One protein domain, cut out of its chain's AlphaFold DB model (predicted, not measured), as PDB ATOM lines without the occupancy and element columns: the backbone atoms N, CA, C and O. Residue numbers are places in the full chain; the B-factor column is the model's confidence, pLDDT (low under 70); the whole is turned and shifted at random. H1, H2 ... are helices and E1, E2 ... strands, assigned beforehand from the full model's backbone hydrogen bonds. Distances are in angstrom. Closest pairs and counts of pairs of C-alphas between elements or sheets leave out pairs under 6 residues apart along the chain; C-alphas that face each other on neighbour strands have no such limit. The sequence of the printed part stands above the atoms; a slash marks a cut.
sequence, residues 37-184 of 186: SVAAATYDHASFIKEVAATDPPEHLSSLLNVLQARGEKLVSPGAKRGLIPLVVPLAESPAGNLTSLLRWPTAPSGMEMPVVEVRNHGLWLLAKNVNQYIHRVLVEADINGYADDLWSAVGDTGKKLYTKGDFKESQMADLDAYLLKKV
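What this domain is: This is residues 37 to 184 of the 186 residues of the protein "Os03g0109700 protein" of Oryza sativa subsp. japonica (UniProt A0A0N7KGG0). A strongly twisted sheet of four strands has the helices H1, H2 and H3 over one face, in two layers, and the small helices H4 to H7 gather round H2 and H3 on the side away from the sheet. H6 and H7 lie at the far end from H1, and the two C-alphas farthest apart are those of Glu 51, in H1, and Gln 172, in the link between H6 and H7. The 148 printed residues hold seven named helices and four named strands, in the order H1 H2 E1 E2 E3 E4 H3 H4 H5 H6 H7, and the class is mixed, helices and strands. The antiparallel sheet runs E1 E2 E3 E4, a meander, each strand the antiparallel neighbour of the one before. The whole is compact, with a radius of gyration of the C-alphas of 15.2 A and spans of 44 by 33 by 30 A.

Where its parts are: The strands are E1, residues 88 to 93, 13.3 A long; E2, 99 to 103; E3, 116 to 120; and E4, 123 to 128, 15.6 A. H1, residues 37 to 51, is 21.1 A long and begins at C-alpha 37 (102.945, 111.684, 87.875). H3, residues 131 to 145, is 21.2 A long, and H2, 61 to 70, is 14.3 A. H4 is residues 149 to 155, H5 157 to 162, H6 167 to 170, and H7 176 to 182, ending at C-alpha 182 (101.284, 145.415, 76.391).

How they stand to each other: E1 and E2 form a hairpin, with N 89 and O 102 2.8 A apart, within hydrogen-bond range. So do E2 and E3, with N 101 and O 117 at 2.8 A, and E3 and E4, with N 118 and O 125 at 2.8 A. Residues 74 to 75 pair antiparallel with 92 to 93 of E1. H2 is on the sheet, over E1, at a height of 9.6 A; the C-alphas of Leu 68 and Ala 92 are their closest, 6.7 A apart. H1 and H3 are on the sheet too. The helical hairpin H1 and H2 touches at Thr 42 and Ser 62, closest C-alphas 5.4 A apart, at a steep tilt of 40 degrees. H3 touches H2 with residues 131 to 135 alone, the closest C-alphas, of Leu 64 and Ile 135, being 6.7 A apart. H4 touches H2, closest C-alphas Ser 63 and Val 155, 4.9 A. H5 touches H3, about perpendicular at 86 degrees, closest C-alphas His 136 and Leu 162, 5.6 A. H6 and H7 are close to H3 but not clearly touching: the closest C-alphas are Val 140 and Phe 168, 6.7 A, and Arg 137 and Leu 180, 6.9 A. In H1, H2, H3, H4 and H7 every O i to N i+4 pair is within hydrogen-bond range; in H5 1 of 2 is, and H6 is too short for such a pair.

The domain as a whole: The C-alphas farthest apart, of Glu 51 and Gln 172, are 45.1 A apart. The printed part has no cut. The links H2 to E1 and E2 to E3 are long. The mean pLDDT of the printed part is 90.9; residues 148 and 184 are under 70.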
ATOM      1  N   SER A  37     103.210 110.863  86.690       78.25
ATOM      2  CA  SER A  37     102.945 111.684  87.875       78.25
ATOM      3  C   SER A  37     102.143 112.959  87.586       78.25
ATOM      4  O   SER A  37     101.301 113.335  88.398       78.25
ATOM      5  N   VAL A  38     102.354 113.619  86.443       86.12
ATOM      6  CA  VAL A  38     101.669 114.876  86.100       86.12
ATOM      7  C   VAL A  38     100.280 114.628  85.532       86.12
ATOM      8  O   VAL A  38      99.368 115.398  85.815       86.12
ATOM      9  N   ALA A  39     100.077 113.543  84.780       88.12
ATOM     10  CA  ALA A  39      98.744 113.170  84.302       88.12
ATOM     11  C   ALA A  39      97.792 112.877  85.477       88.12
ATOM     12  O   ALA A  39      96.687 113.420  85.526       88.12
ATOM     13  N   ALA A  40      98.259 112.098  86.461       90.69
ATOM     14  CA  ALA A  40      97.522 111.848  87.697       90.69
ATOM     15  C   ALA A  40      97.274 113.148  88.480       90.69
ATOM     16  O   ALA A  40      96.133 113.454  88.812       90.69
ATOM     17  N   ALA A  41      98.312 113.974  88.671       92.81
ATOM     18  CA  ALA A  41      98.156 115.265  89.336       92.81
ATOM     19  C   ALA A  41      97.149 116.172  88.609       92.81
ATOM     20  O   ALA A  41      96.321 116.800  89.257       92.81
ATOM     21  N   THR A  42      97.171 116.223  87.277       94.75
ATOM     22  CA  THR A  42      96.220 117.015  86.482       94.75
ATOM     23  C   THR A  42      94.789 116.560  86.748       94.75
ATOM     24  O   THR A  42      93.924 117.401  86.983       94.75
ATOM     25  N   TYR A  43      94.543 115.246  86.745       95.56
ATOM     26  CA  TYR A  43      93.225 114.686  87.037       95.56
ATOM     27  C   TYR A  43      92.762 115.033  88.457       95.56
ATOM     28  O   TYR A  43      91.637 115.505  88.631       95.56
ATOM     29  N   ASP A  44      93.634 114.870  89.453       95.94
ATOM     30  CA  ASP A  44      93.324 115.176  90.852       95.94
ATOM     31  C   ASP A  44      92.982 116.659  91.038       95.94
ATOM     32  O   ASP A  44      91.984 117.002  91.675       95.94
ATOM     33  N   HIS A  45      93.775 117.555  90.444       96.88
ATOM     34  CA  HIS A  45      93.536 118.996  90.511       96.88
ATOM     35  C   HIS A  45      92.257 119.396  89.776       96.88
ATOM     36  O   HIS A  45      91.454 120.144  90.330       96.88
ATOM     37  N   ALA A  46      92.034 118.891  88.561       96.50
ATOM     38  CA  ALA A  46      90.832 119.193  87.790       96.50
ATOM     39  C   ALA A  46      89.564 118.710  88.510       96.50
ATOM     40  O   ALA A  46      88.596 119.463  88.627       96.50
ATOM     41  N   SER A  47      89.588 117.489  89.052       96.69
ATOM     42  CA  SER A  47      88.470 116.927  89.818       96.69
ATOM     43  C   SER A  47      88.211 117.744  91.080       96.69
ATOM     44  O   SER A  47      87.082 118.155  91.329       96.69
ATOM     45  N   PHE A  48      89.262 118.094  91.828       95.94
ATOM     46  CA  PHE A  48      89.133 118.926  93.023       95.94
ATOM     47  C   PHE A  48      88.539 120.308  92.717       95.94
ATOM     48  O   PHE A  48      87.664 120.788  93.437       95.94
ATOM     49  N   ILE A  49      88.999 120.966  91.652       94.44
ATOM     50  CA  ILE A  49      88.494 122.285  91.255       94.44
ATOM     51  C   ILE A  49      87.002 122.199  90.909       94.44
ATOM     52  O   ILE A  49      86.208 123.014  91.384       94.44
ATOM     53  N   LYS A  50      86.614 121.171  90.154       93.31
ATOM     54  CA  LYS A  50      85.230 120.967  89.734       93.31
ATOM     55  C   LYS A  50      84.305 120.620  90.900       93.31
ATOM     56  O   LYS A  50      83.242 121.216  91.041       93.31
ATOM     57  N   GLU A  51      84.706 119.669  91.736       93.25
ATOM     58  CA  GLU A  51      83.841 119.077  92.760       93.25
ATOM     59  C   GLU A  51      83.878 119.840  94.087       93.25
ATOM     60  O   GLU A  51      82.849 119.988  94.742       93.25
ATOM     61  N   VAL A  52      85.049 120.346  94.486       90.56
ATOM     62  CA  VAL A  52      85.248 120.998  95.790       90.56
ATOM     63  C   VAL A  52      85.263 122.515  95.661       90.56
ATOM     64  O   VAL A  52      84.652 123.209  96.474       90.56
ATOM     65  N   ALA A  53      85.955 123.058  94.655       86.50
ATOM     66  CA  ALA A  53      86.003 124.508  94.443       86.50
ATOM     67  C   ALA A  53      84.774 125.050  93.682       86.50
ATOM     68  O   ALA A  53      84.597 126.272  93.619       86.50
ATOM     69  N   ALA A  54      83.920 124.149  93.175       88.56
ATOM     70  CA  ALA A  54      82.668 124.433  92.475       88.56
ATOM     71  C   ALA A  54      82.845 125.447  91.330       88.56
ATOM     72  O   ALA A  54      82.093 126.417  91.217       88.56
ATOM     73  N   THR A  55      83.885 125.250  90.517       89.19
ATOM     74  CA  THR A  55      84.216 126.076  89.346       89.19
ATOM     75  C   THR A  55      84.848 125.213  88.258       89.19
ATOM     76  O   THR A  55      85.300 124.102  88.527       89.19
ATOM     77  N   ASP A  56      84.914 125.720  87.030       90.75
ATOM     78  CA  ASP A  56      85.557 124.997  85.937       90.75
ATOM     79  C   ASP A  56      87.094 125.008  86.069       90.75
ATOM     80  O   ASP A  56      87.683 126.046  86.403       90.75
ATOM     81  N   PRO A  57      87.772 123.868  85.824       93.31
ATOM     82  CA  PRO A  57      89.226 123.818  85.727       93.31
ATOM     83  C   PRO A  57      89.759 124.728  84.609       93.31
ATOM     84  O   PRO A  57      89.163 124.763  83.532       93.31
ATOM     85  N   PRO A  58      90.900 125.417  84.806       93.81
ATOM     86  CA  PRO A  58      91.513 126.212  83.746       93.81
ATOM     87  C   PRO A  58      91.924 125.342  82.550       93.81
ATOM     88  O   PRO A  58      92.482 124.259  82.741       93.81
ATOM     89  N   GLU A  59      91.726 125.845  81.327       90.75
ATOM     90  CA  GLU A  59      91.956 125.102  80.075       90.75
ATOM     91  C   GLU A  59      93.368 124.496  79.984       90.75
ATOM     92  O   GLU A  59      93.549 123.354  79.564       90.75
ATOM     93  N   HIS A  60      94.386 125.244  80.413       94.19
ATOM     94  CA  HIS A  60      95.795 124.852  80.293       94.19
ATOM     95  C   HIS A  60      96.414 124.385  81.619       94.19
ATOM     96  O   HIS A  60      97.628 124.472  81.811       94.19
ATOM     97  N   LEU A  61      95.596 123.847  82.532       95.38
ATOM     98  CA  LEU A  61      96.051 123.343  83.834       95.38
ATOM     99  C   LEU A  61      97.166 122.290  83.714       95.38
ATOM    100  O   LEU A  61      98.138 122.343  84.460       95.38
ATOM    101  N   SER A  62      97.063 121.355  82.764       95.31
ATOM    102  CA  SER A  62      98.094 120.323  82.579       95.31
ATOM    103  C   SER A  62      99.435 120.920  82.138       95.31
ATOM    104  O   SER A  62     100.475 120.607  82.715       95.31
ATOM    105  N   SER A  63      99.403 121.846  81.169       95.31
ATOM    106  CA  SER A  63     100.591 122.583  80.726       95.31
ATOM    107  C   SER A  63     101.216 123.372  81.876       95.31
ATOM    108  O   SER A  63     102.435 123.363  82.017       95.31
ATOM    109  N   LEU A  64     100.404 123.996  82.739       96.12
ATOM    110  CA  LEU A  64     100.897 124.682  83.933       96.12
ATOM    111  C   LEU A  64     101.643 123.731  84.875       96.12
ATOM    112  O   LEU A  64     102.758 124.037  85.279       96.12
ATOM    113  N   LEU A  65     101.069 122.570  85.205       96.44
ATOM    114  CA  LEU A  65     101.721 121.605  86.097       96.44
ATOM    115  C   LEU A  65     103.039 121.072  85.513       96.44
ATOM    116  O   LEU A  65     104.020 120.940  86.245       96.44
ATOM    117  N   ASN A  66     103.092 120.826  84.200       95.12
ATOM    118  CA  ASN A  66     104.334 120.458  83.514       95.12
ATOM    119  C   ASN A  66     105.382 121.578  83.611       95.12
ATOM    120  O   ASN A  66     106.544 121.303  83.902       95.12
ATOM    121  N   VAL A  67     104.976 122.837  83.403       94.56
ATOM    122  CA  VAL A  67     105.858 124.007  83.528       94.56
ATOM    123  C   VAL A  67     106.426 124.117  84.937       94.56
ATOM    124  O   VAL A  67     107.637 124.244  85.086       94.56
ATOM    125  N   LEU A  68     105.587 124.023  85.972       95.25
ATOM    126  CA  LEU A  68     106.040 124.100  87.365       95.25
ATOM    127  C   LEU A  68     107.046 122.979  87.677       95.25
ATOM    128  O   LEU A  68     108.099 123.239  88.257       95.25
ATOM    129  N   GLN A  69     106.790 121.755  87.207       94.06
ATOM    130  CA  GLN A  69     107.733 120.647  87.357       94.06
ATOM    131  C   GLN A  69     109.056 120.890  86.608       94.06
ATOM    132  O   GLN A  69     110.123 120.634  87.164       94.06
ATOM    133  N   ALA A  70     109.012 121.414  85.380       92.56
ATOM    134  CA  ALA A  70     110.207 121.745  84.599       92.56
ATOM    135  C   ALA A  70     111.032 122.885  85.228       92.56
ATOM    136  O   ALA A  70     112.250 122.924  85.071       92.56
ATOM    137  N   ARG A  71     110.397 123.771  86.007       91.19
ATOM    138  CA  ARG A  71     111.073 124.782  86.844       91.19
ATOM    139  C   ARG A  71     111.689 124.203  88.124       91.19
ATOM    140  O   ARG A  71     112.299 124.943  88.893       91.19
ATOM    141  N   GLY A  72     111.538 122.900  88.362       92.31
ATOM    142  CA  GLY A  72     112.025 122.222  89.561       92.31
ATOM    143  C   GLY A  72     111.110 122.379  90.777       92.31
ATOM    144  O   GLY A  72     111.539 122.084  91.893       92.31
ATOM    145  N   GLU A  73     109.867 122.834  90.595       95.31
ATOM    146  CA  GLU A  73     108.880 122.871  91.673       95.31
ATOM    147  C   GLU A  73     108.304 121.471  91.920       95.31
ATOM    148  O   GLU A  73     108.087 120.668  91.005       95.31
ATOM    149  N   LYS A  74     108.033 121.166  93.186       96.44
ATOM    150  CA  LYS A  74     107.447 119.890  93.590       96.44
ATOM    151  C   LYS A  74     105.930 120.000  93.553       96.44
ATOM    152  O   LYS A  74     105.367 120.787  94.302       96.44
ATOM    153  N   LEU A  75     105.260 119.179  92.745       96.81
ATOM    154  CA  LEU A  75     103.795 119.151  92.724       96.81
ATOM    155  C   LEU A  75     103.222 118.746  94.091       96.81
ATOM    156  O   LEU A  75     103.725 117.828  94.749       96.81
ATOM    157  N   VAL A  76     102.156 119.428  94.500       96.12
ATOM    158  CA  VAL A  76     101.474 119.252  95.787       96.12
ATOM    159  C   VAL A  76     100.031 118.821  95.531       96.12
ATOM    160  O   VAL A  76      99.454 119.129  94.498       96.12
ATOM    161  N   SER A  77      99.433 118.069  96.458       95.50
ATOM    162  CA  SER A  77      98.017 117.697  96.355       95.50
ATOM    163  C   SER A  77      97.112 118.929  96.510       95.50
ATOM    164  O   SER A  77      97.323 119.693  97.457       95.50
ATOM    165  N   PRO A  78      96.027 119.069  95.720       95.62
ATOM    166  CA  PRO A  78      95.077 120.176  95.873       95.62
ATOM    167  C   PRO A  78      94.366 120.178  97.243       95.62
ATOM    168  O   PRO A  78      93.834 121.202  97.680       95.62
ATOM    169  N   GLY A  79      94.377 119.038  97.948       92.62
ATOM    170  CA  GLY A  79      93.847 118.883  99.304       92.62
ATOM    171  C   GLY A  79      94.812 119.293 100.423       92.62
ATOM    172  O   GLY A  79      94.398 119.350 101.581       92.62
ATOM    173  N   ALA A  80      96.077 119.608 100.120       93.00
ATOM    174  CA  ALA A  80      97.090 120.007 101.102       93.00
ATOM    175  C   ALA A  80      96.884 121.457 101.590       93.00
ATOM    176  O   ALA A  80      97.740 122.323 101.443       93.00
ATOM    177  N   LYS A  81      95.717 121.733 102.177       87.88
ATOM    178  CA  LYS A  81      95.251 123.081 102.533       87.88
ATOM    179  C   LYS A  81      95.566 123.514 103.966       87.88
ATOM    180  O   LYS A  81      95.085 124.551 104.421       87.88
ATOM    181  N   ARG A  82      96.341 122.729 104.720       86.69
ATOM    182  CA  ARG A  82      96.638 123.034 106.126       86.69
ATOM    183  C   ARG A  82      97.434 124.340 106.223       86.69
ATOM    184  O   ARG A  82      98.540 124.420 105.709       86.69
ATOM    185  N   GLY A  83      96.878 125.332 106.918       86.56
ATOM    186  CA  GLY A  83      97.504 126.649 107.076       86.56
ATOM    187  C   GLY A  83      97.331 127.589 105.876       86.56
ATOM    188  O   GLY A  83      97.869 128.690 105.906       86.56
ATOM    189  N   LEU A  84      96.573 127.190 104.848       90.44
ATOM    190  CA  LEU A  84      96.264 128.029 103.689       90.44
ATOM    191  C   LEU A  84      94.894 128.697 103.838       90.44
ATOM    192  O   LEU A  84      93.989 128.176 104.493       90.44
ATOM    193  N   ILE A  85      94.722 129.841 103.177       89.81
ATOM    194  CA  ILE A  85      93.410 130.481 103.040       89.81
ATOM    195  C   ILE A  85      92.485 129.521 102.261       89.81
ATOM    196  O   ILE A  85      92.921 128.971 101.248       89.81
ATOM    197  N   PRO A  86      91.208 129.331 102.660       90.31
ATOM    198  CA  PRO A  86      90.330 128.299 102.084       90.31
ATOM    199  C   PRO A  86      90.174 128.334 100.554       90.31
ATOM    200  O   PRO A  86      89.936 127.306  99.914       90.31
ATOM    201  N   LEU A  87      90.313 129.530  99.982       93.12
ATOM    202  CA  LEU A  87      90.138 129.829  98.562       93.12
ATOM    203  C   LEU A  87      91.329 129.429  97.692       93.12
ATOM    204  O   LEU A  87      91.228 129.452  96.469       93.12
ATOM    205  N   VAL A  88      92.448 129.070  98.308       94.62
ATOM    206  CA  VAL A  88      93.652 128.666  97.595       94.62
ATOM    207  C   VAL A  88      93.573 127.178  97.258       94.62
ATOM    208  O   VAL A  88      93.178 126.352  98.088       94.62
ATOM    209  N   VAL A  89      93.956 126.837  96.032       96.44
ATOM    210  CA  VAL A  89      94.177 125.467  95.567       96.44
ATOM    211  C   VAL A  89      95.671 125.332  95.253       96.44
ATOM    212  O   VAL A  89      96.114 125.884  94.244       96.44
ATOM    213  N   PRO A  90      96.464 124.677  96.119       96.81
ATOM    214  CA  PRO A  90      97.901 124.531  95.899       96.81
ATOM    215  C   PRO A  90      98.177 123.694  94.648       96.81
ATOM    216  O   PRO A  90      97.440 122.748  94.384       96.81
ATOM    217  N   LEU A  91      99.225 124.056  93.901       97.44
ATOM    218  CA  LEU A  91      99.684 123.332  92.711       97.44
ATOM    219  C   LEU A  91     101.076 122.739  92.924       97.44
ATOM    220  O   LEU A  91     101.297 121.545  92.715       97.44
ATOM    221  N   ALA A  92     102.027 123.581  93.330       97.25
ATOM    222  CA  ALA A  92     103.418 123.190  93.490       97.25
ATOM    223  C   ALA A  92     104.125 124.025  94.562       97.25
ATOM    224  O   ALA A  92     103.735 125.154  94.855       97.25
ATOM    225  N   GLU A  93     105.169 123.448  95.140       96.50
ATOM    226  CA  GLU A  93     106.054 124.078  96.108       96.50
ATOM    227  C   GLU A  93     107.407 124.365  95.454       96.50
ATOM    228  O   GLU A  93     108.069 123.468  94.918       96.50
ATOM    229  N   SER A  94     107.817 125.627  95.503       95.75
ATOM    230  CA  SER A  94     109.136 126.062  95.055       95.75
ATOM    231  C   SER A  94     110.241 125.573  96.003       95.75
ATOM    232  O   SER A  94     109.984 125.347  97.187       95.75
ATOM    233  N   PRO A  95     111.508 125.501  95.555       93.06
ATOM    234  CA  PRO A  95     112.636 125.172  96.433       93.06
ATOM    235  C   PRO A  95     112.807 126.124  97.631       93.06
ATOM    236  O   PRO A  95     113.430 125.759  98.623       93.06
ATOM    237  N   ALA A  96     112.254 127.339  97.544       92.06
ATOM    238  CA  ALA A  96     112.244 128.318  98.628       92.06
ATOM    239  C   ALA A  96     111.118 128.088  99.660       92.06
ATOM    240  O   ALA A  96     111.046 128.821 100.645       92.06
ATOM    241  N   GLY A  97     110.234 127.108  99.440       92.62
ATOM    242  CA  GLY A  97     109.089 126.801 100.305       92.62
ATOM    243  C   GLY A  97     107.836 127.645 100.039       92.62
ATOM    244  O   GLY A  97     106.856 127.533 100.772       92.62
ATOM    245  N   ASN A  98     107.835 128.497  99.007       95.06
ATOM    246  CA  ASN A  98     106.626 129.210  98.582       95.06
ATOM    247  C   ASN A  98     105.736 128.294  97.735       95.06
ATOM    248  O   ASN A  98     106.258 127.498  96.951       95.06
ATOM    249  N   LEU A  99     104.414 128.456  97.834       96.50
ATOM    250  CA  LEU A  99     103.448 127.642  97.092       96.50
ATOM    251  C   LEU A  99     102.861 128.400  95.904       96.50
ATOM    252  O   LEU A  99     102.082 129.338  96.087       96.50
ATOM    253  N   THR A 100     103.128 127.926  94.692       97.75
ATOM    254  CA  THR A 100     102.374 128.335  93.506       97.75
ATOM    255  C   THR A 100     100.994 127.681  93.554       97.75
ATOM    256  O   THR A 100     100.869 126.467  93.734       97.75
ATOM    257  N   SER A 101      99.939 128.483  93.445       97.44
ATOM    258  CA  SER A 101      98.559 128.052  93.678       97.44
ATOM    259  C   SER A 101      97.568 128.755  92.750       97.44
ATOM    260  O   SER A 101      97.844 129.838  92.237       97.44
ATOM    261  N   LEU A 102      96.378 128.178  92.578       97.19
ATOM    262  CA  LEU A 102      95.223 128.879  92.010       97.19
ATOM    263  C   LEU A 102      94.415 129.534  93.126       97.19
ATOM    264  O   LEU A 102      94.244 128.955  94.201       97.19
ATOM    265  N   LEU A 103      93.879 130.719  92.864       95.50
ATOM    266  CA  LEU A 103      92.967 131.396  93.779       95.50
ATOM    267  C   LEU A 103      91.539 131.338  93.229       95.50
ATOM    268  O   LEU A 103      91.232 131.911  92.188       95.50
ATOM    269  N   ARG A 104      90.646 130.665  93.957       91.44
ATOM    270  CA  ARG A 104      89.224 130.591  93.622       91.44
ATOM    271  C   ARG A 104      88.484 131.815  94.153       91.44
ATOM    272  O   ARG A 104      88.449 132.055  95.359       91.44
ATOM    273  N   TRP A 105      87.812 132.546  93.270       85.25
ATOM    274  CA  TRP A 105      86.958 133.669  93.658       85.25
ATOM    275  C   TRP A 105      85.621 133.178  94.237       85.25
ATOM    276  O   TRP A 105      84.925 132.405  93.577       85.25
ATOM    277  N   PRO A 106      85.214 133.610  95.449       75.94
ATOM    278  CA  PRO A 106      83.971 133.147  96.065       75.94
ATOM    279  C   PRO A 106      82.713 133.474  95.272       75.94
ATOM    280  O   PRO A 106      81.777 132.679  95.241       75.94
ATOM    281  N   THR A 107      82.717 134.646  94.646       82.12
ATOM    282  CA  THR A 107      81.597 135.245  93.917       82.12
ATOM    283  C   THR A 107      81.992 135.520  92.467       82.12
ATOM    284  O   THR A 107      81.666 136.579  91.933       82.12
ATOM    285  N   ALA A 108      82.770 134.615  91.859       80.19
ATOM    286  CA  ALA A 108      83.225 134.752  90.479       80.19
ATOM    287  C   ALA A 108      82.014 134.930  89.545       80.19
ATOM    288  O   ALA A 108      81.139 134.059  89.520       80.19
ATOM    289  N   PRO A 109      81.930 136.025  88.773       82.44
ATOM    290  CA  PRO A 109      81.003 136.093  87.655       82.44
ATOM    291  C   PRO A 109      81.307 134.977  86.649       82.44
ATOM    292  O   PRO A 109      82.444 134.506  86.553       82.44
ATOM    293  N   SER A 110      80.308 134.588  85.857       78.25
ATOM    294  CA  SER A 110      80.538 133.677  84.734       78.25
ATOM    295  C   SER A 110      81.616 134.253  83.805       78.25
ATOM    296  O   SER A 110      81.569 135.434  83.457       78.25
ATOM    297  N   GLY A 111      82.609 133.435  83.454       79.00
ATOM    298  CA  GLY A 111      83.744 133.838  82.618       79.00
ATOM    299  C   GLY A 111      84.917 134.492  83.361       79.00
ATOM    300  O   GLY A 111      85.905 134.841  82.721       79.00
ATOM    301  N   MET A 112      84.863 134.657  84.690       85.88
ATOM    302  CA  MET A 112      86.033 135.097  85.459       85.88
ATOM    303  C   MET A 112      86.975 133.920  85.729       85.88
ATOM    304  O   MET A 112      86.648 133.000  86.475       85.88
ATOM    305  N   GLU A 113      88.171 133.980  85.149       89.50
ATOM    306  CA  GLU A 113      89.197 132.956  85.329       89.50
ATOM    307  C   GLU A 113      89.859 133.004  86.712       89.50
ATOM    308  O   GLU A 113      89.863 134.027  87.406       89.50
ATOM    309  N   MET A 114      90.447 131.872  87.105       92.94
ATOM    310  CA  MET A 114      91.192 131.756  88.356       92.94
ATOM    311  C   MET A 114      92.627 132.279  88.199       92.94
ATOM    312  O   MET A 114      93.385 131.733  87.388       92.94
ATOM    313  N   PRO A 115      93.035 133.282  88.994       95.38
ATOM    314  CA  PRO A 115      94.397 133.775  88.975       95.38
ATOM    315  C   PRO A 115      95.385 132.788  89.577       95.38
ATOM    316  O   PRO A 115      95.066 132.010  90.483       95.38
ATOM    317  N   VAL A 116      96.617 132.888  89.085       97.50
ATOM    318  CA  VAL A 116      97.772 132.187  89.634       97.50
ATOM    319  C   VAL A 116      98.412 133.095  90.675       97.50
ATOM    320  O   VAL A 116      98.731 134.257  90.404       97.50
ATOM    321  N   VAL A 117      98.587 132.567  91.879       97.19
ATOM    322  CA  VAL A 117      99.138 133.283  93.027       97.19
ATOM    323  C   VAL A 117     100.290 132.501  93.641       97.19
ATOM    324  O   VAL A 117     100.356 131.277  93.543       97.19
ATOM    325  N   GLU A 118     101.176 133.211  94.319       96.88
ATOM    326  CA  GLU A 118     102.176 132.633  95.203       96.88
ATOM    327  C   GLU A 118     101.751 132.856  96.653       96.88
ATOM    328  O   GLU A 118     101.505 133.989  97.081       96.88
ATOM    329  N   VAL A 119     101.670 131.775  97.423       95.56
ATOM    330  CA  VAL A 119     101.502 131.838  98.873       95.56
ATOM    331  C   VAL A 119     102.878 131.881  99.516       95.56
ATOM    332  O   VAL A 119     103.706 130.996  99.297       95.56
ATOM    333  N   ARG A 120     103.099 132.903 100.339       92.81
ATOM    334  CA  ARG A 120     104.295 133.055 101.173       92.81
ATOM    335  C   ARG A 120     103.903 132.983 102.646       92.81
ATOM    336  O   ARG A 120     102.724 133.008 102.988       92.81
ATOM    337  N   ASN A 121     104.900 133.015 103.530       86.25
ATOM    338  CA  ASN A 121     104.684 133.083 104.982       86.25
ATOM    339  C   ASN A 121     103.745 134.231 105.409       86.25
ATOM    340  O   ASN A 121     103.031 134.104 106.396       86.25
ATOM    341  N   HIS A 122     103.749 135.348 104.671       83.81
ATOM    342  CA  HIS A 122     102.998 136.555 105.020       83.81
ATOM    343  C   HIS A 122     102.211 137.090 103.818       83.81
ATOM    344  O   HIS A 122     102.493 138.167 103.297       83.81
ATOM    345  N   GLY A 123     101.213 136.323 103.380       88.75
ATOM    346  CA  GLY A 123     100.218 136.774 102.409       88.75
ATOM    347  C   GLY A 123     100.294 136.080 101.052       88.75
ATOM    348  O   GLY A 123     101.004 135.093 100.857       88.75
ATOM    349  N   LEU A 124      99.502 136.616 100.125       92.44
ATOM    350  CA  LEU A 124      99.355 136.129  98.761       92.44
ATOM    351  C   LEU A 124      99.907 137.167  97.792       92.44
ATOM    352  O   LEU A 124      99.586 138.350  97.899       92.44
ATOM    353  N   TRP A 125     100.708 136.714  96.839       95.44
ATOM    354  CA  TRP A 125     101.228 137.531  95.752       95.44
ATOM    355  C   TRP A 125     100.565 137.106  94.450       95.44
ATOM    356  O   TRP A 125     100.592 135.933  94.090       95.44
ATOM    357  N   LEU A 126      99.952 138.050  93.739       95.19
ATOM    358  CA  LEU A 126      99.377 137.777  92.426       95.19
ATOM    359  C   LEU A 126     100.506 137.617  91.404       95.19
ATOM    360  O   LEU A 126     101.285 138.548  91.206       95.19
ATOM    361  N   LEU A 127     100.586 136.454  90.756       95.12
ATOM    362  CA  LEU A 127     101.579 136.197  89.708       95.12
ATOM    363  C   LEU A 127     101.019 136.515  88.323       95.12
ATOM    364  O   LEU A 127     101.719 137.100  87.497       95.12
ATOM    365  N   ALA A 128      99.763 136.131  88.081       94.69
ATOM    366  CA  ALA A 128      99.057 136.379  86.831       94.69
ATOM    367  C   ALA A 128      97.536 136.324  87.021       94.69
ATOM    368  O   ALA A 128      97.033 135.646  87.921       94.69
ATOM    369  N   LYS A 129      96.795 136.989  86.130       92.81
ATOM    370  CA  LYS A 129      95.323 136.991  86.144       92.81
ATOM    371  C   LYS A 129      94.722 135.619  85.825       92.81
ATOM    372  O   LYS A 129      93.625 135.322  86.284       92.81
ATOM    373  N   ASN A 130      95.432 134.809  85.045       93.38
ATOM    374  CA  ASN A 130      95.022 133.474  84.631       93.38
ATOM    375  C   ASN A 130      96.248 132.605  84.307       93.38
ATOM    376  O   ASN A 130      97.394 133.064  84.351       93.38
ATOM    377  N   VAL A 131      95.997 131.338  83.974       95.19
ATOM    378  CA  VAL A 131      97.041 130.357  83.645       95.19
ATOM    379  C   VAL A 131      97.816 130.740  82.380       95.19
ATOM    380  O   VAL A 131      99.038 130.604  82.349       95.19
ATOM    381  N   ASN A 132      97.136 131.271  81.366       93.94
ATOM    382  CA  ASN A 132      97.735 131.605  80.073       93.94
ATOM    383  C   ASN A 132      98.771 132.725  80.211       93.94
ATOM    384  O   ASN A 132      99.899 132.592  79.741       93.94
ATOM    385  N   GLN A 133      98.423 133.784  80.942       93.75
ATOM    386  CA  GLN A 133      99.318 134.896  81.250       93.75
ATOM    387  C   GLN A 133     100.505 134.457  82.107       93.75
ATOM    388  O   GLN A 133     101.613 134.953  81.910       93.75
ATOM    389  N   TYR A 134     100.297 133.517  83.033       95.56
ATOM    390  CA  TYR A 134     101.398 132.967  83.816       95.56
ATOM    391  C   TYR A 134     102.388 132.206  82.930       95.56
ATOM    392  O   TYR A 134     103.586 132.472  82.982       95.56
ATOM    393  N   ILE A 135     101.894 131.302  82.077       94.94
ATOM    394  CA  ILE A 135     102.737 130.542  81.143       94.94
ATOM    395  C   ILE A 135     103.456 131.489  80.173       94.94
ATOM    396  O   ILE A 135     104.655 131.334  79.966       94.94
ATOM    397  N   HIS A 136     102.761 132.494  79.629       94.31
ATOM    398  CA  HIS A 136     103.363 133.525  78.780       94.31
ATOM    399  C   HIS A 136     104.529 134.219  79.492       94.31
ATOM    400  O   HIS A 136     105.639 134.244  78.967       94.31
ATOM    401  N   ARG A 137     104.312 134.705  80.721       94.38
ATOM    402  CA  ARG A 137     105.365 135.330  81.529       94.38
ATOM    403  C   ARG A 137     106.564 134.403  81.729       94.38
ATOM    404  O   ARG A 137     107.690 134.833  81.502       94.38
ATOM    405  N   VAL A 138     106.330 133.145  82.107       93.62
ATOM    406  CA  VAL A 138     107.404 132.159  82.310       93.62
ATOM    407  C   VAL A 138     108.209 131.936  81.026       93.62
ATOM    408  O   VAL A 138     109.435 131.870  81.082       93.62
ATOM    409  N   LEU A 139     107.545 131.845  79.871       93.38
ATOM    410  CA  LEU A 139     108.209 131.662  78.578       93.38
ATOM    411  C   LEU A 139     109.054 132.877  78.179       93.38
ATOM    412  O   LEU A 139     110.184 132.702  77.729       93.38
ATOM    413  N   VAL A 140     108.542 134.092  78.387       93.38
ATOM    414  CA  VAL A 140     109.282 135.335  78.119       93.38
ATOM    415  C   VAL A 140     110.519 135.429  79.017       93.38
ATOM    416  O   VAL A 140     111.620 135.691  78.535       93.38
ATOM    417  N   GLU A 141     110.360 135.177  80.319       92.75
ATOM    418  CA  GLU A 141     111.470 135.183  81.279       92.75
ATOM    419  C   GLU A 141     112.538 134.145  80.908       92.75
ATOM    420  O   GLU A 141     113.736 134.429  80.972       92.75
ATOM    421  N   ALA A 142     112.129 132.945  80.498       91.50
ATOM    422  CA  ALA A 142     113.055 131.897  80.089       91.50
ATOM    423  C   ALA A 142     113.807 132.255  78.793       91.50
ATOM    424  O   ALA A 142     115.006 131.989  78.691       91.50
ATOM    425  N   ASP A 143     113.135 132.903  77.838       91.31
ATOM    426  CA  ASP A 143     113.732 133.349  76.575       91.31
ATOM    427  C   ASP A 143     114.796 134.434  76.798       91.31
ATOM    428  O   ASP A 143     115.901 134.346  76.263       91.31
ATOM    429  N   ILE A 144     114.511 135.408  77.672       90.38
ATOM    430  CA  ILE A 144     115.461 136.469  78.052       90.38
ATOM    431  C   ILE A 144     116.703 135.887  78.730       90.38
ATOM    432  O   ILE A 144     117.827 136.286  78.424       90.38
ATOM    433  N   ASN A 145     116.506 134.949  79.657       87.62
ATOM    434  CA  ASN A 145     117.602 134.379  80.437       87.62
ATOM    435  C   ASN A 145     118.363 133.267  79.692       87.62
ATOM    436  O   ASN A 145     119.375 132.778  80.192       87.62
ATOM    437  N   GLY A 146     117.894 132.860  78.506       79.50
ATOM    438  CA  GLY A 146     118.509 131.803  77.704       79.50
ATOM    439  C   GLY A 146     118.432 130.411  78.340       79.50
ATOM    440  O   GLY A 146     119.269 129.561  78.036       79.50
ATOM    441  N   TYR A 147     117.461 130.169  79.229       70.38
ATOM    442  CA  TYR A 147     117.320 128.900  79.944       70.38
ATOM    443  C   TYR A 147     116.234 127.987  79.357       70.38
ATOM    444  O   TYR A 147     115.161 128.437  78.974       70.38
ATOM    445  N   ALA A 148     116.534 126.682  79.425       66.25
ATOM    446  CA  ALA A 148     115.637 125.523  79.473       66.25
ATOM    447  C   ALA A 148     114.745 125.237  78.251       66.25
ATOM    448  O   ALA A 148     113.537 125.425  78.319       66.25
ATOM    449  N   ASP A 149     115.298 124.597  77.211       75.81
ATOM    450  CA  ASP A 149     114.514 123.904  76.162       75.81
ATOM    451  C   ASP A 149     113.477 122.908  76.745       75.81
ATOM    452  O   ASP A 149     112.431 122.636  76.142       75.81
ATOM    453  N   ASP A 150     113.725 122.425  77.965       84.44
ATOM    454  CA  ASP A 150     112.805 121.608  78.755       84.44
ATOM    455  C   ASP A 150     111.471 122.322  79.037       84.44
ATOM    456  O   ASP A 150     110.424 121.675  79.024       84.44
ATOM    457  N   LEU A 151     111.461 123.654  79.219       88.88
ATOM    458  CA  LEU A 151     110.228 124.422  79.437       88.88
ATOM    459  C   LEU A 151     109.333 124.412  78.198       88.88
ATOM    460  O   LEU A 151     108.137 124.167  78.317       88.88
ATOM    461  N   TRP A 152     109.894 124.611  77.004       88.62
ATOM    462  CA  TRP A 152     109.134 124.603  75.750       88.62
ATOM    463  C   TRP A 152     108.558 123.212  75.486       88.62
ATOM    464  O   TRP A 152     107.407 123.082  75.065       88.62
ATOM    465  N   SER A 153     109.332 122.174  75.808       89.12
ATOM    466  CA  SER A 153     108.881 120.783  75.748       89.12
ATOM    467  C   SER A 153     107.749 120.500  76.745       89.12
ATOM    468  O   SER A 153     106.799 119.793  76.402       89.12
ATOM    469  N   ALA A 154     107.818 121.085  77.946       90.06
ATOM    470  CA  ALA A 154     106.825 120.941  79.009       90.06
ATOM    471  C   ALA A 154     105.502 121.665  78.709       90.06
ATOM    472  O   ALA A 154     104.430 121.132  79.009       90.06
ATOM    473  N   VAL A 155     105.548 122.856  78.098       89.25
ATOM    474  CA  VAL A 155     104.321 123.587  77.727       89.25
ATOM    475  C   VAL A 155     103.595 122.888  76.575       89.25
ATOM    476  O   VAL A 155     102.360 122.892  76.527       89.25
ATOM    477  N   GLY A 156     104.354 122.278  75.661       88.19
ATOM    478  CA  GLY A 156     103.831 121.632  74.462       88.19
ATOM    479  C   GLY A 156     103.268 122.642  73.458       88.19
ATOM    480  O   GLY A 156     103.699 123.794  73.388       88.19
ATOM    481  N   ASP A 157     102.280 122.222  72.669       85.69
ATOM    482  CA  ASP A 157     101.709 123.063  71.606       85.69
ATOM    483  C   ASP A 157     100.971 124.302  72.128       85.69
ATOM    484  O   ASP A 157     100.883 125.308  71.424       85.69
ATOM    485  N   THR A 158     100.510 124.272  73.381       83.00
ATOM    486  CA  THR A 158      99.949 125.434  74.079       83.00
ATOM    487  C   THR A 158     100.943 126.594  74.123       83.00
ATOM    488  O   THR A 158     100.574 127.736  73.867       83.00
ATOM    489  N   GLY A 159     102.225 126.308  74.375       79.12
ATOM    490  CA  GLY A 159     103.252 127.341  74.519       79.12
ATOM    491  C   GLY A 159     103.461 128.139  73.242       79.12
ATOM    492  O   GLY A 159     103.574 129.357  73.302       79.12
ATOM    493  N   LYS A 160     103.395 127.469  72.084       80.69
ATOM    494  CA  LYS A 160     103.543 128.102  70.764       80.69
ATOM    495  C   LYS A 160     102.433 129.108  70.457       80.69
ATOM    496  O   LYS A 160     102.659 130.033  69.689       80.69
ATOM    497  N   LYS A 161     101.233 128.912  71.015       88.00
ATOM    498  CA  LYS A 161     100.115 129.856  70.858       88.00
ATOM    499  C   LYS A 161     100.253 131.058  71.785       88.00
ATOM    500  O   LYS A 161      99.793 132.137  71.437       88.00
ATOM    501  N   LEU A 162     100.846 130.848  72.959       90.19
ATOM    502  CA  LEU A 162     100.969 131.875  73.985       90.19
ATOM    503  C   LEU A 162     102.160 132.800  73.731       90.19
ATOM    504  O   LEU A 162     102.009 134.001  73.898       90.19
ATOM    505  N   TYR A 163     103.316 132.273  73.321       91.81
ATOM    506  CA  TYR A 163     104.535 133.055  73.094       91.81
ATOM    507  C   TYR A 163     105.401 132.439  71.991       91.81
ATOM    508  O   TYR A 163     105.676 131.234  72.020       91.81
ATOM    509  N   THR A 164     105.902 133.258  71.060       91.00
ATOM    510  CA  THR A 164     106.912 132.815  70.090       91.00
ATOM    511  C   THR A 164     108.306 133.204  70.577       91.00
ATOM    512  O   THR A 164     108.568 134.339  70.968       91.00
ATOM    513  N   LYS A 165     109.228 132.233  70.583       90.19
ATOM    514  CA  LYS A 165     110.615 132.437  71.027       90.19
ATOM    515  C   LYS A 165     111.275 133.532  70.179       90.19
ATOM    516  O   LYS A 165     111.293 133.416  68.958       90.19
ATOM    517  N   GLY A 166     111.835 134.550  70.825       90.56
ATOM    518  CA  GLY A 166     112.394 135.742  70.187       90.56
ATOM    519  C   GLY A 166     111.473 136.967  70.187       90.56
ATOM    520  O   GLY A 166     111.989 138.077  70.039       90.56
ATOM    521  N   ASP A 167     110.164 136.817  70.434       91.31
ATOM    522  CA  ASP A 167     109.187 137.917  70.336       91.31
ATOM    523  C   ASP A 167     109.529 139.102  71.248       91.31
ATOM    524  O   ASP A 167     109.333 140.260  70.869       91.31
ATOM    525  N   PHE A 168     110.049 138.850  72.455       92.12
ATOM    526  CA  PHE A 168     110.472 139.925  73.353       92.12
ATOM    527  C   PHE A 168     111.594 140.764  72.733       92.12
ATOM    528  O   PHE A 168     111.510 141.993  72.705       92.12
ATOM    529  N   LYS A 169     112.616 140.117  72.165       91.75
ATOM    530  CA  LYS A 169     113.743 140.806  71.523       91.75
ATOM    531  C   LYS A 169     113.297 141.571  70.276       91.75
ATOM    532  O   LYS A 169     113.748 142.696  70.055       91.75
ATOM    533  N   GLU A 170     112.401 140.987  69.484       92.62
ATOM    534  CA  GLU A 170     111.829 141.622  68.291       92.62
ATOM    535  C   GLU A 170     110.944 142.824  68.626       92.62
ATOM    536  O   GLU A 170     110.899 143.788  67.865       92.62
ATOM    537  N   SER A 171     110.295 142.816  69.792       91.00
ATOM    538  CA  SER A 171     109.469 143.939  70.244       91.00
ATOM    539  C   SER A 171     110.256 145.227  70.512       91.00
ATOM    540  O   SER A 171     109.645 146.292  70.609       91.00
ATOM    541  N   GLN A 172     111.590 145.134  70.649       90.69
ATOM    542  CA  GLN A 172     112.500 146.235  70.998       90.69
ATOM    543  C   GLN A 172     112.138 146.958  72.309       90.69
ATOM    544  O   GLN A 172     112.581 148.083  72.550       90.69
ATOM    545  N   MET A 173     111.334 146.331  73.169       89.75
ATOM    546  CA  MET A 173     110.964 146.891  74.464       89.75
ATOM    547  C   MET A 173     112.131 146.722  75.438       89.75
ATOM    548  O   MET A 173     112.736 145.658  75.531       89.75
ATOM    549  N   ALA A 174     112.464 147.795  76.154       85.25
ATOM    550  CA  ALA A 174     113.591 147.800  77.088       85.25
ATOM    551  C   ALA A 174     113.273 147.106  78.424       85.25
ATOM    552  O   ALA A 174     114.190 146.769  79.165       85.25
ATOM    553  N   ASP A 175     111.988 146.923  78.731       90.75
ATOM    554  CA  ASP A 175     111.502 146.462  80.026       90.75
ATOM    555  C   ASP A 175     110.505 145.303  79.874       90.75
ATOM    556  O   ASP A 175     109.612 145.338  79.018       90.75
ATOM    557  N   LEU A 176     110.675 144.275  80.713       90.56
ATOM    558  CA  LEU A 176     109.838 143.073  80.716       90.56
ATOM    559  C   LEU A 176     108.409 143.397  81.146       90.56
ATOM    560  O   LEU A 176     107.464 142.941  80.503       90.56
ATOM    561  N   ASP A 177     108.242 144.194  82.199       89.81
ATOM    562  CA  ASP A 177     106.915 144.515  82.719       89.81
ATOM    563  C   ASP A 177     106.121 145.324  81.685       89.81
ATOM    564  O   ASP A 177     104.956 145.022  81.425       89.81
ATOM    565  N   ALA A 178     106.763 146.269  80.995       91.25
ATOM    566  CA  ALA A 178     106.170 146.994  79.874       91.25
ATOM    567  C   ALA A 178     105.738 146.067  78.724       91.25
ATOM    568  O   ALA A 178     104.668 146.269  78.140       91.25
ATOM    569  N   TYR A 179     106.535 145.043  78.401       92.62
ATOM    570  CA  TYR A 179     106.167 144.044  77.394       92.62
ATOM    571  C   TYR A 179     104.963 143.209  77.832       92.62
ATOM    572  O   TYR A 179     103.984 143.103  77.088       92.62
ATOM    573  N   LEU A 180     105.004 142.663  79.049       90.62
ATOM    574  CA  LEU A 180     103.931 141.834  79.591       90.62
ATOM    575  C   LEU A 180     102.623 142.617  79.687       90.62
ATOM    576  O   LEU A 180     101.594 142.082  79.291       90.62
ATOM    577  N   LEU A 181     102.667 143.884  80.119       89.00
ATOM    578  CA  LEU A 181     101.508 144.784  80.183       89.00
ATOM    579  C   LEU A 181     100.924 145.119  78.806       89.00
ATOM    580  O   LEU A 181      99.715 145.304  78.680       89.00
ATOM    581  N   LYS A 182     101.755 145.188  77.763       88.38
ATOM    582  CA  LYS A 182     101.284 145.415  76.391       88.38
ATOM    583  C   LYS A 182     100.663 144.157  75.776       88.38
ATOM    584  O   LYS A 182      99.785 144.269  74.929       88.38
ATOM    585  N   LYS A 183     101.112 142.970  76.188       84.31
ATOM    586  CA  LYS A 183     100.686 141.665  75.654       84.31
ATOM    587  C   LYS A 183      99.587 140.983  76.487       84.31
ATOM    588  O   LYS A 183      99.426 139.774  76.409       84.31
ATOM    589  N   VAL A 184      98.798 141.750  77.246       66.19
ATOM    590  CA  VAL A 184      97.697 141.247  78.106       66.19
ATOM    591  C   VAL A 184      96.421 140.910  77.309       66.19
ATOM    592  O   VAL A 184      95.367 140.700  77.904       66.19
TER     593      VAL A 184